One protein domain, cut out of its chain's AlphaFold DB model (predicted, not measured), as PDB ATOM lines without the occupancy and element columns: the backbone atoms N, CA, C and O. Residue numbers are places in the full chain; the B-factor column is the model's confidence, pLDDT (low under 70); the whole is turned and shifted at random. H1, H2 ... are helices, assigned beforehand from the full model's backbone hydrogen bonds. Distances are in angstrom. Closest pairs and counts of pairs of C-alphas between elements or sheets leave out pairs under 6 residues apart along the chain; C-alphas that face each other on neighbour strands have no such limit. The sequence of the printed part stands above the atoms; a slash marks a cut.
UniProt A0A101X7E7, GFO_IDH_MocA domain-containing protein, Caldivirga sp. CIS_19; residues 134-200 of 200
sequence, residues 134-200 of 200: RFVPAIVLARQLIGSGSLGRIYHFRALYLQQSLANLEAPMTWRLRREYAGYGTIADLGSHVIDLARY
ATOM      1  N   ARG A 134      15.423 -18.672   0.793       97.00
ATOM      2  CA  ARG A 134      16.336 -18.952   1.914       97.00
ATOM      3  C   ARG A 134      17.181 -17.742   2.332       97.00
ATOM      4  O   ARG A 134      17.718 -17.725   3.432       97.00
ATOM      5  N   PHE A 135      17.295 -16.739   1.459       96.69
ATOM      6  CA  PHE A 135      18.057 -15.514   1.707       96.69
ATOM      7  C   PHE A 135      17.196 -14.364   2.239       96.69
ATOM      8  O   PHE A 135      17.711 -13.272   2.464       96.69
ATOM      9  N   VAL A 136      15.894 -14.578   2.464       98.25
ATOM     10  CA  VAL A 136      15.062 -13.589   3.163       98.25
ATOM     11  C   VAL A 136      15.641 -13.384   4.571       98.25
ATOM     12  O   VAL A 136      15.806 -14.376   5.283       98.25
ATOM     13  N   PRO A 137      15.912 -12.143   5.025       98.06
ATOM     14  CA  PRO A 137      16.584 -11.904   6.306       98.06
ATOM     15  C   PRO A 137      15.923 -12.594   7.507       98.06
ATOM     16  O   PRO A 137      16.614 -13.132   8.364       98.06
ATOM     17  N   ALA A 138      14.589 -12.657   7.538       98.38
ATOM     18  CA  ALA A 138      13.853 -13.370   8.584       98.38
ATOM     19  C   ALA A 138      14.096 -14.894   8.568       98.38
ATOM     20  O   ALA A 138      14.154 -15.514   9.627       98.38
ATOM     21  N   ILE A 139      14.276 -15.499   7.389       98.31
ATOM     22  CA  ILE A 139      14.620 -16.921   7.250       98.31
ATOM     23  C   ILE A 139      16.068 -17.166   7.681       98.31
ATOM     24  O   ILE A 139      16.341 -18.122   8.405       98.31
ATOM     25  N   VAL A 140      16.989 -16.278   7.300       98.25
ATOM     26  CA  VAL A 140      18.388 -16.341   7.747       98.25
ATOM     27  C   VAL A 140      18.472 -16.233   9.273       98.25
ATOM     28  O   VAL A 140      19.167 -17.028   9.903       98.25
ATOM     29  N   LEU A 141      17.712 -15.316   9.880       98.38
ATOM     30  CA  LEU A 141      17.614 -15.189  11.334       98.38
ATOM     31  C   LEU A 141      17.038 -16.456  11.980       98.38
ATOM     32  O   LEU A 141      17.580 -16.931  12.974       98.38
ATOM     33  N   ALA A 142      15.977 -17.039  11.414       97.75
ATOM     34  CA  ALA A 142      15.421 -18.295  11.917       97.75
ATOM     35  C   ALA A 142      16.476 -19.414  11.928       97.75
ATOM     36  O   ALA A 142      16.627 -20.103  12.936       97.75
ATOM     37  N   ARG A 143      17.276 -19.540  10.860       97.62
ATOM     38  CA  ARG A 143      18.395 -20.493  10.810       97.62
ATOM     39  C   ARG A 143      19.461 -20.200  11.862       97.62
ATOM     40  O   ARG A 143      19.962 -21.136  12.481       97.62
ATOM     41  N   GLN A 144      19.797 -18.931  12.091       98.25
ATOM     42  CA  GLN A 144      20.749 -18.540  13.136       98.25
ATOM     43  C   GLN A 144      20.250 -18.928  14.534       98.25
ATOM     44  O   GLN A 144      21.022 -19.490  15.301       98.25
ATOM     45  N   LEU A 145      18.967 -18.705  14.842       98.25
ATOM     46  CA  LEU A 145      18.353 -19.074  16.127       98.25
ATOM     47  C   LEU A 145      18.282 -20.594  16.345       98.25
ATOM     48  O   LEU A 145      18.416 -21.072  17.473       98.25
ATOM     49  N   ILE A 146      18.062 -21.360  15.273       97.69
ATOM     50  CA  ILE A 146      18.125 -22.826  15.321       97.69
ATOM     51  C   ILE A 146      19.574 -23.271  15.559       97.69
ATOM     52  O   ILE A 146      19.834 -24.058  16.465       97.69
ATOM     53  N   GLY A 147      20.523 -22.734  14.786       97.38
ATOM     54  CA  GLY A 147      21.943 -23.085  14.868       97.38
ATOM     55  C   GLY A 147      22.611 -22.689  16.187       97.38
ATOM     56  O   GLY A 147      23.508 -23.392  16.643       97.38
ATOM     57  N   SER A 148      22.157 -21.611  16.834       98.25
ATOM     58  CA  SER A 148      22.621 -21.203  18.167       98.25
ATOM     59  C   SER A 148      22.060 -22.067  19.301       98.25
ATOM     60  O   SER A 148      22.483 -21.916  20.445       98.25
ATOM     61  N   GLY A 149      21.083 -22.937  19.019       98.06
ATOM     62  CA  GLY A 149      20.381 -23.728  20.029       98.06
ATOM     63  C   GLY A 149      19.337 -22.945  20.831       98.06
ATOM     64  O   GLY A 149      18.754 -23.500  21.760       98.06
ATOM     65  N   SER A 150      19.044 -21.689  20.470       98.00
ATOM     66  CA  SER A 150      18.091 -20.833  21.198       98.00
ATOM     67  C   SER A 150      16.658 -21.380  21.212       98.00
ATOM     68  O   SER A 150      15.874 -21.008  22.081       98.00
ATOM     69  N   LEU A 151      16.317 -22.267  20.272       96.88
ATOM     70  CA  LEU A 151      15.010 -22.931  20.184       96.88
ATOM     71  C   LEU A 151      15.024 -24.386  20.692       96.88
ATOM     72  O   LEU A 151      14.005 -25.071  20.628       96.88
ATOM     73  N   GLY A 152      16.167 -24.876  21.187       97.81
ATOM     74  CA  GLY A 152      16.344 -26.276  21.571       97.81
ATOM     75  C   GLY A 152      16.201 -27.243  20.390       97.81
ATOM     76  O   GLY A 152      16.535 -26.926  19.248       97.81
ATOM     77  N   ARG A 153      15.717 -28.461  20.664       97.62
ATOM     78  CA  ARG A 153      15.486 -29.476  19.628       97.62
ATOM     79  C   ARG A 153      14.192 -29.183  18.869       97.62
ATOM     80  O   ARG A 153      13.118 -29.145  19.461       97.62
ATOM     81  N   ILE A 154      14.290 -29.077  17.547       97.38
ATOM     82  CA  ILE A 154      13.125 -28.955  16.667       97.38
ATOM     83  C   ILE A 154      12.465 -30.328  16.496       97.38
ATOM     84  O   ILE A 154      13.118 -31.290  16.092       97.38
ATOM     85  N   TYR A 155      11.170 -30.416  16.799       97.62
ATOM     86  CA  TYR A 155      10.378 -31.647  16.651       97.62
ATOM     87  C   TYR A 155       9.441 -31.618  15.443       97.62
ATOM     88  O   TYR A 155       9.165 -32.657  14.852       97.62
ATOM     89  N   HIS A 156       8.955 -30.433  15.067       97.81
ATOM     90  CA  HIS A 156       7.959 -30.276  14.015       97.81
ATOM     91  C   HIS A 156       8.249 -29.053  13.149       97.81
ATOM     92  O   HIS A 156       8.595 -27.987  13.651       97.81
ATOM     93  N   PHE A 157       8.035 -29.218  11.846       97.06
ATOM     94  CA  PHE A 157       8.054 -28.153  10.852       97.06
ATOM     95  C   PHE A 157       6.730 -28.174  10.088       97.06
ATOM     96  O   PHE A 157       6.257 -29.234   9.674       97.06
ATOM     97  N   ARG A 158       6.131 -27.000   9.894       97.75
ATOM     98  CA  ARG A 158       4.919 -26.822   9.092       97.75
ATOM     99  C   ARG A 158       5.082 -25.589   8.223       97.75
ATOM    100  O   ARG A 158       5.415 -24.522   8.725       97.75
ATOM    101  N   ALA A 159       4.767 -25.729   6.943       96.44
ATOM    102  CA  ALA A 159       4.813 -24.635   5.988       96.44
ATOM    103  C   ALA A 159       3.690 -24.760   4.961       96.44
ATOM    104  O   ALA A 159       3.228 -25.858   4.647       96.44
ATOM    105  N   LEU A 160       3.254 -23.611   4.452       96.19
ATOM    106  CA  LEU A 160       2.244 -23.485   3.412       96.19
ATOM    107  C   LEU A 160       2.742 -22.452   2.407       96.19
ATOM    108  O   LEU A 160       3.109 -21.346   2.796       96.19
ATOM    109  N   TYR A 161       2.717 -22.798   1.122       96.50
ATOM    110  CA  TYR A 161       2.936 -21.837   0.049       96.50
ATOM    111  C   TYR A 161       1.674 -21.768  -0.805       96.50
ATOM    112  O   TYR A 161       1.412 -22.635  -1.637       96.50
ATOM    113  N   LEU A 162       0.864 -20.750  -0.526       95.06
ATOM    114  CA  LEU A 162      -0.463 -20.573  -1.102       95.06
ATOM    115  C   LEU A 162      -0.425 -19.468  -2.159       95.06
ATOM    116  O   LEU A 162       0.073 -18.373  -1.905       95.06
ATOM    117  N   GLN A 163      -0.962 -19.757  -3.341       92.75
ATOM    118  CA  GLN A 163      -1.145 -18.791  -4.422       92.75
ATOM    119  C   GLN A 163      -2.529 -18.959  -5.049       92.75
ATOM    120  O   GLN A 163      -3.088 -20.051  -5.045       92.75
ATOM    121  N   GLN A 164      -3.047 -17.871  -5.622       91.31
ATOM    122  CA  GLN A 164      -4.356 -17.821  -6.290       91.31
ATOM    123  C   GLN A 164      -4.268 -17.467  -7.784       91.31
ATOM    124  O   GLN A 164      -5.284 -17.248  -8.433       91.31
ATOM    125  N   SER A 165      -3.058 -17.401  -8.348       82.56
ATOM    126  CA  SER A 165      -2.799 -16.950  -9.728       82.56
ATOM    127  C   SER A 165      -3.507 -17.782 -10.807       82.56
ATOM    128  O   SER A 165      -3.733 -17.285 -11.905       82.56
ATOM    129  N   LEU A 166      -3.879 -19.023 -10.486       86.12
ATOM    130  CA  LEU A 166      -4.587 -19.961 -11.359       86.12
ATOM    131  C   LEU A 166      -5.939 -20.398 -10.769       86.12
ATOM    132  O   LEU A 166      -6.459 -21.449 -11.123       86.12
ATOM    133  N   ALA A 167      -6.499 -19.610  -9.844       88.50
ATOM    134  CA  ALA A 167      -7.821 -19.877  -9.275       88.50
ATOM    135  C   ALA A 167      -8.967 -19.508 -10.239       88.50
ATOM    136  O   ALA A 167     -10.088 -19.976 -10.067       88.50
ATOM    137  N   ASN A 168      -8.691 -18.677 -11.252       89.88
ATOM    138  CA  ASN A 168      -9.640 -18.367 -12.318       89.88
ATOM    139  C   ASN A 168      -9.679 -19.516 -13.341       89.88
ATOM    140  O   ASN A 168      -8.655 -19.823 -13.948       89.88
ATOM    141  N   LEU A 169     -10.860 -20.100 -13.563       87.06
ATOM    142  CA  LEU A 169     -11.071 -21.186 -14.531       87.06
ATOM    143  C   LEU A 169     -10.805 -20.758 -15.984       87.06
ATOM    144  O   LEU A 169     -10.424 -21.592 -16.797       87.06
ATOM    145  N   GLU A 170     -10.920 -19.462 -16.280       91.12
ATOM    146  CA  GLU A 170     -10.628 -18.879 -17.597       91.12
ATOM    147  C   GLU A 170      -9.141 -18.518 -17.777       91.12
ATOM    148  O   GLU A 170      -8.753 -17.888 -18.763       91.12
ATOM    149  N   ALA A 171      -8.276 -18.855 -16.809       87.94
ATOM    150  CA  ALA A 171      -6.850 -18.580 -16.926       87.94
ATOM    151  C   ALA A 171      -6.254 -19.330 -18.136       87.94
ATOM    152  O   ALA A 171      -6.468 -20.535 -18.293       87.94
ATOM    153  N   PRO A 172      -5.463 -18.654 -18.991       88.69
ATOM    154  CA  PRO A 172      -4.942 -19.274 -20.199       88.69
ATOM    155  C   PRO A 172      -3.971 -20.415 -19.878       88.69
ATOM    156  O   PRO A 172      -3.153 -20.339 -18.956       88.69
ATOM    157  N   MET A 173      -4.000 -21.454 -20.711       89.75
ATOM    158  CA  MET A 173      -3.061 -22.572 -20.635       89.75
ATOM    159  C   MET A 173      -1.637 -22.105 -20.976       89.75
ATOM    160  O   MET A 173      -1.316 -21.846 -22.136       89.75
ATOM    161  N   THR A 174      -0.758 -22.039 -19.976       90.88
ATOM    162  CA  THR A 174       0.662 -21.686 -20.153       90.88
ATOM    163  C   THR A 174       1.570 -22.912 -20.043       90.88
ATOM    164  O   THR A 174       1.122 -23.999 -19.683       90.88
ATOM    165  N   TRP A 175       2.870 -22.749 -20.312       89.44
ATOM    166  CA  TRP A 175       3.852 -23.833 -20.173       89.44
ATOM    167  C   TRP A 175       3.857 -24.458 -18.766       89.44
ATOM    168  O   TRP A 175       4.050 -25.662 -18.646       89.44
ATOM    169  N   ARG A 176       3.569 -23.672 -17.713       89.50
ATOM    170  CA  ARG A 176       3.521 -24.142 -16.313       89.50
ATOM    171  C   ARG A 176       2.431 -25.181 -16.056       89.50
ATOM    172  O   ARG A 176       2.524 -25.945 -15.104       89.50
ATOM    173  N   LEU A 177       1.400 -25.192 -16.896       90.69
ATOM    174  CA  LEU A 177       0.266 -26.109 -16.808       90.69
ATOM    175  C   LEU A 177       0.420 -27.330 -17.726       90.69
ATOM    176  O   LEU A 177      -0.434 -28.213 -17.738       90.69
ATOM    177  N   ARG A 178       1.512 -27.403 -18.493       92.75
ATOM    178  CA  ARG A 178       1.790 -28.481 -19.441       92.75
ATOM    179  C   ARG A 178       2.932 -29.339 -18.919       92.75
ATOM    180  O   ARG A 178       4.063 -28.873 -18.782       92.75
ATOM    181  N   ARG A 179       2.649 -30.619 -18.664       91.81
ATOM    182  CA  ARG A 179       3.627 -31.578 -18.120       91.81
ATOM    183  C   ARG A 179       4.910 -31.654 -18.951       91.81
ATOM    184  O   ARG A 179       5.985 -31.744 -18.375       91.81
ATOM    185  N   GLU A 180       4.794 -31.572 -20.273       93.06
ATOM    186  CA  GLU A 180       5.921 -31.619 -21.215       93.06
ATOM    187  C   GLU A 180       6.930 -30.467 -21.044       93.06
ATOM    188  O   GLU A 180       8.098 -30.641 -21.367       93.06
ATOM    189  N   TYR A 181       6.512 -29.324 -20.483       91.06
ATOM    190  CA  TYR A 181       7.374 -28.149 -20.293       91.06
ATOM    191  C   TYR A 181       7.686 -27.835 -18.825       91.06
ATOM    192  O   TYR A 181       8.690 -27.180 -18.548       91.06
ATOM    193  N   ALA A 182       6.825 -28.253 -17.891       89.44
ATOM    194  CA  ALA A 182       6.981 -27.981 -16.460       89.44
ATOM    195  C   ALA A 182       7.412 -29.197 -15.624       89.44
ATOM    196  O   ALA A 182       7.962 -29.030 -14.535       89.44
ATOM    197  N   GLY A 183       7.148 -30.417 -16.099       89.75
ATOM    198  CA  GLY A 183       7.407 -31.672 -15.389       89.75
ATOM    199  C   GLY A 183       6.344 -31.952 -14.329       89.75
ATOM    200  O   GLY A 183       5.615 -32.941 -14.419       89.75
ATOM    201  N   TYR A 184       6.195 -31.035 -13.377       89.38
ATOM    202  CA  TYR A 184       5.183 -31.072 -12.323       89.38
ATOM    203  C   TYR A 184       4.567 -29.683 -12.111       89.38
ATOM    204  O   TYR A 184       5.148 -28.669 -12.486       89.38
ATOM    205  N   GLY A 185       3.386 -29.643 -11.489       92.12
ATOM    206  CA  GLY A 185       2.699 -28.397 -11.140       92.12
ATOM    207  C   GLY A 185       3.174 -27.813  -9.806       92.12
ATOM    208  O   GLY A 185       4.368 -27.731  -9.516       92.12
ATOM    209  N   THR A 186       2.218 -27.461  -8.946       92.75
ATOM    210  CA  THR A 186       2.429 -26.761  -7.667       92.75
ATOM    211  C   THR A 186       3.505 -27.374  -6.774       92.75
ATOM    212  O   THR A 186       4.222 -26.641  -6.097       92.75
ATOM    213  N   ILE A 187       3.658 -28.701  -6.768       92.06
ATOM    214  CA  ILE A 187       4.658 -29.364  -5.925       92.06
ATOM    215  C   ILE A 187       6.097 -29.010  -6.323       92.06
ATOM    216  O   ILE A 187       6.926 -28.799  -5.444       92.06
ATOM    217  N   ALA A 188       6.395 -28.882  -7.619       91.69
ATOM    218  CA  ALA A 188       7.725 -28.477  -8.067       91.69
ATOM    219  C   ALA A 188       7.868 -26.957  -8.119       91.69
ATOM    220  O   ALA A 188       8.933 -26.441  -7.788       91.69
ATOM    221  N   ASP A 189       6.808 -26.232  -8.487       91.81
ATOM    222  CA  ASP A 189       6.874 -24.775  -8.570       91.81
ATOM    223  C   ASP A 189       6.945 -24.132  -7.174       91.81
ATOM    224  O   ASP A 189       7.892 -23.414  -6.866       91.81
ATOM    225  N   LEU A 190       5.993 -24.432  -6.290       94.94
ATOM    226  CA  LEU A 190       5.913 -23.837  -4.951       94.94
ATOM    227  C   LEU A 190       6.507 -24.757  -3.881       94.94
ATOM    228  O   LEU A 190       7.267 -24.317  -3.021       94.94
ATOM    229  N   GLY A 191       6.175 -26.049  -3.941       95.56
ATOM    230  CA  GLY A 191       6.588 -27.026  -2.933       95.56
ATOM    231  C   GLY A 191       8.104 -27.185  -2.832       95.56
ATOM    232  O   GLY A 191       8.616 -27.373  -1.732       95.56
ATOM    233  N   SER A 192       8.843 -27.015  -3.932       95.94
ATOM    234  CA  SER A 192      10.309 -27.082  -3.916       95.94
ATOM    235  C   SER A 192      10.945 -26.018  -3.020       95.94
ATOM    236  O   SER A 192      11.896 -26.322  -2.310       95.94
ATOM    237  N   HIS A 193      10.385 -24.805  -2.966       97.50
ATOM    238  CA  HIS A 193      10.836 -23.781  -2.023       97.50
ATOM    239  C   HIS A 193      10.557 -24.173  -0.576       97.50
ATOM    240  O   HIS A 193      11.386 -23.930   0.291       97.50
ATOM    241  N   VAL A 194       9.404 -24.785  -0.305       97.62
ATOM    242  CA  VAL A 194       9.067 -25.242   1.047       97.62
ATOM    243  C   VAL A 194      10.005 -26.363   1.493       97.62
ATOM    244  O   VAL A 194      10.506 -26.329   2.613       97.62
ATOM    245  N   ILE A 195      10.268 -27.330   0.613       97.06
ATOM    246  CA  ILE A 195      11.210 -28.425   0.866       97.06
ATOM    247  C   ILE A 195      12.613 -27.870   1.092       97.06
ATOM    248  O   ILE A 195      13.308 -28.321   1.997       97.06
ATOM    249  N   ASP A 196      13.018 -26.880   0.301       98.00
ATOM    250  CA  ASP A 196      14.302 -26.230   0.482       98.00
ATOM    251  C   ASP A 196      14.437 -25.575   1.860       98.00
ATOM    252  O   ASP A 196      15.390 -25.846   2.585       98.00
ATOM    253  N   LEU A 197      13.442 -24.779   2.258       98.06
ATOM    254  CA  LEU A 197      13.413 -24.135   3.570       98.06
ATOM    255  C   LEU A 197      13.383 -25.139   4.727       98.06
ATOM    256  O   LEU A 197      13.943 -24.859   5.778       98.06
ATOM    257  N   ALA A 198      12.757 -26.303   4.544       97.62
ATOM    258  CA  ALA A 198      12.758 -27.360   5.551       97.62
ATOM    259  C   ALA A 198      14.142 -28.014   5.731       97.62
ATOM    260  O   ALA A 198      14.419 -28.569   6.790       97.62
ATOM    261  N   ARG A 199      14.991 -27.992   4.691       96.94
ATOM    262  CA  ARG A 199      16.343 -28.578   4.704       96.94
ATOM    263  C   ARG A 199      17.440 -27.591   5.116       96.94
ATOM    264  O   ARG A 199      18.530 -28.048   5.456       96.94
ATOM    265  N   TYR A 200      17.183 -26.291   4.984       96.62
ATOM    266  CA  TYR A 200      18.131 -25.192   5.202       96.62
ATOM    267  C   TYR A 200      18.439 -24.949   6.684       96.62
ATOM    268  O   TYR A 200      19.647 -24.790   7.007       96.62
TER     269      TYR A 200
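AT A GLANCE: This is residues 134 to 200 of the 200 residues of the protein "GFO_IDH_MocA domain-containing protein" of Caldivirga sp. CIS_19 (UniProt A0A101X7E7). A long open loop: H3 runs along part of the rod, H1 is near one end of it, and the unnamed stretch 148 to 178 runs from H1 past H3 to the far end, where residues 167 to 173 stick out before the chain folds back through tiny H2 into H3. The printed part has 67 residues with three named helices, H1, H2, H3 in chain order, and no named strand; it is all helix, though under half of the residues are in named elements. It is only just loose, close to extended, with a radius of gyration of the C-alphas of 16.3 A and spans of 48 by 22 by 22 A.

IN THESE COORDINATES: H3, residues 186 to 199, is 18.7 A long and ends at C-alpha 199 (16.343, -28.578, 4.704). H1, residues 137 to 147, is 15.1 A long and begins at C-alpha 137 (16.584, -11.904, 6.306). H2 is residues 179 to 182.

HOW THE PARTS SIT: H3 and H1 are only just apart, closest 8.2 A. H3 and H2 are only just apart, closest 8.4 A, with a tight link. H1 and H2 are apart. Every O i to N i+4 pair is within hydrogen-bond range in H1, 8 of 10 in H3; H2 is too short for such a pair.

THE WHOLE: The C-alphas of Gly 149 and Glu 170, the two farthest apart, are 49.0 A apart. The H1 to H2 link is long, 31 residues. The printed part has no cut, and no printed residue is under 70 in pLDDT.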